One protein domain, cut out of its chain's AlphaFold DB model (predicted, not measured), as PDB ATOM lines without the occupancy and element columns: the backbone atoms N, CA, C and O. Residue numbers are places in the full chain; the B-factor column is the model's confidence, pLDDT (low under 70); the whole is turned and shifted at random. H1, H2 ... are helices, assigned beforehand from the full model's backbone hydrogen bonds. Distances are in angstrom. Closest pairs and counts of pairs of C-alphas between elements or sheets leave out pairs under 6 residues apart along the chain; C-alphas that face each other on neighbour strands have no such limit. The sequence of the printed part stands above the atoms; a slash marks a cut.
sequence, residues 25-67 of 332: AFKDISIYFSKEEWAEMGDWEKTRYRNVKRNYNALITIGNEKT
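This is residues 25 to 67 of the 332 residues of the protein "PR/SET domain 7" of Aotus nancymaae (UniProt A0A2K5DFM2). One long helix, H2, makes the length of a rod, with a small head at its beginning, where short H1 and the stretch of residues 25 to 34, which holds no named element, curve round beside the first part of H2. The second part of H2, residues 55 to 67, sticks out free. The printed part has 43 residues with two named helices, H1 then H2, and no named strand: all helix. It is loose, with a radius of gyration of the C-alphas of 12.9 A, spanning 41 by 17 by 14 A.

After residues 25 to 34, H1 holds residues 35 to 40, beginning at C-alpha 35 (7.881, -47.930, -41.287), and is 8.8 A long from first to last C-alpha. H2, residues 43 to 67, is 36.8 A long and ends at C-alpha 67 (-10.035, -46.399, -7.422).

A tight link of two residues joins H1 to H2. The two helices are only just apart, their closest C-alphas 8.4 A from each other. In H1 every O i to N i+4 pair is within hydrogen-bond range; in H2, 19 of 21 are.

The C-alphas of Glu 40 and Thr 67 are the two farthest apart, at 41.0 A. Without residues 55 to 67, the body spans 24 by 17 by 14 A. The printed part has no cut. Its mean pLDDT is 86.0, with residues 64 to 67 under 70.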
ATOM      1  N   ALA A  25      -1.527 -37.148 -38.140       81.06
ATOM      2  CA  ALA A  25      -2.681 -37.377 -37.294       81.06
ATOM      3  C   ALA A  25      -2.604 -38.719 -36.555       81.06
ATOM      4  O   ALA A  25      -3.402 -38.947 -35.649       81.06
ATOM      5  N   PHE A  26      -1.663 -39.586 -36.924       87.62
ATOM      6  CA  PHE A  26      -1.519 -40.941 -36.422       87.62
ATOM      7  C   PHE A  26      -0.199 -41.175 -35.670       87.62
ATOM      8  O   PHE A  26       0.090 -42.318 -35.317       87.62
ATOM      9  N   LYS A  27       0.566 -40.118 -35.340       87.00
ATOM     10  CA  LYS A  27       1.769 -40.191 -34.476       87.00
ATOM     11  C   LYS A  27       1.550 -40.951 -33.167       87.00
ATOM     12  O   LYS A  27       2.500 -41.464 -32.586       87.00
ATOM     13  N   ASP A  28       0.313 -41.006 -32.673       86.06
ATOM     14  CA  ASP A  28      -0.031 -41.734 -31.459       86.06
ATOM     15  C   ASP A  28      -0.101 -43.260 -31.653       86.06
ATOM     16  O   ASP A  28       0.031 -43.983 -30.665       86.06
ATOM     17  N   ILE A  29      -0.265 -43.762 -32.882       91.12
ATOM     18  CA  ILE A  29      -0.267 -45.203 -33.195       91.12
ATOM     19  C   ILE A  29       0.908 -45.665 -34.066       91.12
ATOM     20  O   ILE A  29       1.287 -46.827 -33.961       91.12
ATOM     21  N   SER A  30       1.538 -44.792 -34.858       90.19
ATOM     22  CA  SER A  30       2.677 -45.167 -35.717       90.19
ATOM     23  C   SER A  30       3.927 -45.612 -34.940       90.19
ATOM     24  O   SER A  30       4.804 -46.253 -35.503       90.19
ATOM     25  N   ILE A  31       3.977 -45.356 -33.628       90.94
ATOM     26  CA  ILE A  31       5.012 -45.848 -32.700       90.94
ATOM     27  C   ILE A  31       5.015 -47.388 -32.585       90.94
ATOM     28  O   ILE A  31       6.045 -47.966 -32.246       90.94
ATOM     29  N   TYR A  32       3.887 -48.061 -32.847       87.00
ATOM     30  CA  TYR A  32       3.727 -49.509 -32.641       87.00
ATOM     31  C   TYR A  32       3.965 -50.367 -33.897       87.00
ATOM     32  O   TYR A  32       3.764 -51.578 -33.837       87.00
ATOM     33  N   PHE A  33       4.377 -49.765 -35.015       90.75
ATOM     34  CA  PHE A  33       4.568 -50.441 -36.304       90.75
ATOM     35  C   PHE A  33       5.944 -50.109 -36.894       90.75
ATOM     36  O   PHE A  33       6.490 -49.031 -36.645       90.75
ATOM     37  N   SER A  34       6.506 -51.010 -37.704       93.06
ATOM     38  CA  SER A  34       7.642 -50.659 -38.569       93.06
ATOM     39  C   SER A  34       7.225 -49.624 -39.623       93.06
ATOM     40  O   SER A  34       6.038 -49.430 -39.890       93.06
ATOM     41  N   LYS A  35       8.190 -48.933 -40.246       90.69
ATOM     42  CA  LYS A  35       7.881 -47.930 -41.287       90.69
ATOM     43  C   LYS A  35       7.289 -48.586 -42.532       90.69
ATOM     44  O   LYS A  35       6.505 -47.971 -43.245       90.69
ATOM     45  N   GLU A  36       7.687 -49.828 -42.753       91.25
ATOM     46  CA  GLU A  36       7.328 -50.710 -43.844       91.25
ATOM     47  C   GLU A  36       5.870 -51.172 -43.686       91.25
ATOM     48  O   GLU A  36       5.045 -50.879 -44.551       91.25
ATOM     49  N   GLU A  37       5.504 -51.751 -42.533       90.06
ATOM     50  CA  GLU A  37       4.102 -52.063 -42.190       90.06
ATOM     51  C   GLU A  37       3.225 -50.802 -42.199       90.06
ATOM     52  O   GLU A  37       2.096 -50.821 -42.682       90.06
ATOM     53  N   TRP A  38       3.742 -49.679 -41.690       90.00
ATOM     54  CA  TRP A  38       3.024 -48.405 -41.659       90.00
ATOM     55  C   TRP A  38       2.779 -47.807 -43.058       90.00
ATOM     56  O   TRP A  38       1.837 -47.028 -43.240       90.00
ATOM     57  N   ALA A  39       3.598 -48.172 -44.048       90.38
ATOM     58  CA  ALA A  39       3.416 -47.794 -45.446       90.38
ATOM     59  C   ALA A  39       2.457 -48.740 -46.193       90.38
ATOM     60  O   ALA A  39       1.672 -48.255 -47.003       90.38
ATOM     61  N   GLU A  40       2.473 -50.049 -45.899       92.44
ATOM     62  CA  GLU A  40       1.502 -51.021 -46.442       92.44
ATOM     63  C   GLU A  40       0.080 -50.780 -45.894       92.44
ATOM     64  O   GLU A  40      -0.903 -50.942 -46.616       92.44
ATOM     65  N   MET A  41      -0.034 -50.350 -44.632       89.69
ATOM     66  CA  MET A  41      -1.309 -50.161 -43.933       89.69
ATOM     67  C   MET A  41      -2.191 -49.059 -44.550       89.69
ATOM     68  O   MET A  41      -1.776 -47.905 -44.686       89.69
ATOM     69  N   GLY A  42      -3.457 -49.372 -44.829       91.94
ATOM     70  CA  GLY A  42      -4.433 -48.436 -45.393       91.94
ATOM     71  C   GLY A  42      -4.986 -47.416 -44.386       91.94
ATOM     72  O   GLY A  42      -5.030 -47.654 -43.178       91.94
ATOM     73  N   ASP A  43      -5.496 -46.281 -44.872       90.06
ATOM     74  CA  ASP A  43      -6.048 -45.213 -44.013       90.06
ATOM     75  C   ASP A  43      -7.244 -45.665 -43.156       90.06
ATOM     76  O   ASP A  43      -7.456 -45.164 -42.046       90.06
ATOM     77  N   TRP A  44      -8.011 -46.652 -43.633       84.94
ATOM     78  CA  TRP A  44      -9.104 -47.259 -42.871       84.94
ATOM     79  C   TRP A  44      -8.585 -48.104 -41.695       84.94
ATOM     80  O   TRP A  44      -9.169 -48.065 -40.611       84.94
ATOM     81  N   GLU A  45      -7.456 -48.797 -41.864       93.31
ATOM     82  CA  GLU A  45      -6.792 -49.571 -40.810       93.31
ATOM     83  C   GLU A  45      -6.167 -48.634 -39.777       93.31
ATOM     84  O   GLU A  45      -6.439 -48.763 -38.584       93.31
ATOM     85  N   LYS A  46      -5.433 -47.608 -40.235       92.81
ATOM     86  CA  LYS A  46      -4.891 -46.528 -39.392       92.81
ATOM     87  C   LYS A  46      -5.997 -45.889 -38.547       92.81
ATOM     88  O   LYS A  46      -5.853 -45.711 -37.337       92.81
ATOM     89  N   THR A  47      -7.156 -45.627 -39.152       92.88
ATOM     90  CA  THR A  47      -8.345 -45.121 -38.449       92.88
ATOM     91  C   THR A  47      -8.908 -46.133 -37.442       92.88
ATOM     92  O   THR A  47      -9.228 -45.752 -36.312       92.88
ATOM     93  N   ARG A  48      -8.981 -47.425 -37.796       94.12
ATOM     94  CA  ARG A  48      -9.440 -48.505 -36.906       94.12
ATOM     95  C   ARG A  48      -8.541 -48.647 -35.675       94.12
ATOM     96  O   ARG A  48      -9.051 -48.587 -34.558       94.12
ATOM     97  N   TYR A  49      -7.222 -48.751 -35.849       91.94
ATOM     98  CA  TYR A  49      -6.261 -48.869 -34.744       91.94
ATOM     99  C   TYR A  49      -6.283 -47.646 -33.818       91.94
ATOM    100  O   TYR A  49      -6.289 -47.792 -32.594       91.94
ATOM    101  N   ARG A  50      -6.400 -46.433 -34.377       93.62
ATOM    102  CA  ARG A  50      -6.529 -45.191 -33.595       93.62
ATOM    103  C   ARG A  50      -7.793 -45.181 -32.732       93.62
ATOM    104  O   ARG A  50      -7.764 -44.717 -31.594       93.62
ATOM    105  N   ASN A  51      -8.899 -45.716 -33.245       91.44
ATOM    106  CA  ASN A  51     -10.153 -45.816 -32.500       91.44
ATOM    107  C   ASN A  51     -10.105 -46.906 -31.414       91.44
ATOM    108  O   ASN A  51     -10.588 -46.659 -30.311       91.44
ATOM    109  N   VAL A  52      -9.446 -48.045 -31.666       92.56
ATOM    110  CA  VAL A  52      -9.171 -49.068 -30.634       92.56
ATOM    111  C   VAL A  52      -8.334 -48.480 -29.494       92.56
ATOM    112  O   VAL A  52      -8.727 -48.589 -28.333       92.56
ATOM    113  N   LYS A  53      -7.238 -47.766 -29.801       90.69
ATOM    114  CA  LYS A  53      -6.395 -47.122 -28.778       90.69
ATOM    115  C   LYS A  53      -7.175 -46.110 -27.930       90.69
ATOM    116  O   LYS A  53      -7.031 -46.081 -26.710       90.69
ATOM    117  N   ARG A  54      -8.033 -45.296 -28.556       93.00
ATOM    118  CA  ARG A  54      -8.909 -44.338 -27.851       93.00
ATOM    119  C   ARG A  54      -9.912 -45.026 -26.929       93.00
ATOM    120  O   ARG A  54     -10.095 -44.567 -25.807       93.00
ATOM    121  N   ASN A  55     -10.542 -46.108 -27.387       92.00
ATOM    122  CA  ASN A  55     -11.488 -46.876 -26.581       92.00
ATOM    123  C   ASN A  55     -10.800 -47.499 -25.354       92.00
ATOM    124  O   ASN A  55     -11.284 -47.317 -24.242       92.00
ATOM    125  N   TYR A  56      -9.629 -48.119 -25.537       86.69
ATOM    126  CA  TYR A  56      -8.822 -48.635 -24.430       86.69
ATOM    127  C   TYR A  56      -8.448 -47.536 -23.423       86.69
ATOM    128  O   TYR A  56      -8.683 -47.691 -22.228       86.69
ATOM    129  N   ASN A  57      -7.947 -46.389 -23.895       88.75
ATOM    130  CA  ASN A  57      -7.609 -45.266 -23.019       88.75
ATOM    131  C   ASN A  57      -8.822 -44.773 -22.206       88.75
ATOM    132  O   ASN A  57      -8.680 -44.514 -21.015       88.75
ATOM    133  N   ALA A  58     -10.009 -44.685 -22.818       89.31
ATOM    134  CA  ALA A  58     -11.233 -44.295 -22.116       89.31
ATOM    135  C   ALA A  58     -11.638 -45.315 -21.034       89.31
ATOM    136  O   ALA A  58     -12.016 -44.916 -19.935       89.31
ATOM    137  N   LEU A  59     -11.504 -46.619 -21.305       89.31
ATOM    138  CA  LEU A  59     -11.750 -47.674 -20.315       89.31
ATOM    139  C   LEU A  59     -10.764 -47.600 -19.135       89.31
ATOM    140  O   LEU A  59     -11.175 -47.778 -17.991       89.31
ATOM    141  N   ILE A  60      -9.491 -47.277 -19.390       85.19
ATOM    142  CA  ILE A  60      -8.480 -47.068 -18.339       85.19
ATOM    143  C   ILE A  60      -8.794 -45.824 -17.491       85.19
ATOM    144  O   ILE A  60      -8.675 -45.887 -16.269       85.19
ATOM    145  N   THR A  61      -9.252 -44.723 -18.097       87.06
ATOM    146  CA  THR A  61      -9.736 -43.545 -17.355       87.06
ATOM    147  C   THR A  61     -10.911 -43.912 -16.440       87.06
ATOM    148  O   THR A  61     -10.826 -43.704 -15.232       87.06
ATOM    149  N   ILE A  62     -11.952 -44.554 -16.983       84.19
ATOM    150  CA  ILE A  62     -13.152 -44.970 -16.231       84.19
ATOM    151  C   ILE A  62     -12.810 -45.973 -15.111       84.19
ATOM    152  O   ILE A  62     -13.452 -45.972 -14.059       84.19
ATOM    153  N   GLY A  63     -11.799 -46.827 -15.305       73.00
ATOM    154  CA  GLY A  63     -11.293 -47.730 -14.267       73.00
ATOM    155  C   GLY A  63     -10.595 -46.988 -13.121       73.00
ATOM    156  O   GLY A  63     -10.924 -47.201 -11.954       73.00
ATOM    157  N   ASN A  64      -9.676 -46.077 -13.449       57.53
ATOM    158  CA  ASN A  64      -8.875 -45.340 -12.465       57.53
ATOM    159  C   ASN A  64      -9.680 -44.271 -11.696       57.53
ATOM    160  O   ASN A  64      -9.328 -43.912 -10.572       57.53
ATOM    161  N   GLU A  65     -10.779 -43.767 -12.261       54.91
ATOM    162  CA  GLU A  65     -11.693 -42.847 -11.566       54.91
ATOM    163  C   GLU A  65     -12.464 -43.523 -10.418       54.91
ATOM    164  O   GLU A  65     -12.842 -42.849  -9.456       54.91
ATOM    165  N   LYS A  66     -12.642 -44.853 -10.465       53.16
ATOM    166  CA  LYS A  66     -13.267 -45.630  -9.379       53.16
ATOM    167  C   LYS A  66     -12.314 -45.885  -8.212       53.16
ATOM    168  O   LYS A  66     -12.727 -45.792  -7.061       53.16
ATOM    169  N   THR A  67     -11.032 -46.144  -8.482       43.59
ATOM    170  CA  THR A  67     -10.035 -46.399  -7.422       43.59
ATOM    171  C   THR A  67      -9.738 -45.175  -6.554       43.59
ATOM    172  O   THR A  67      -9.245 -45.332  -5.444       43.59
TER     173      THR A  67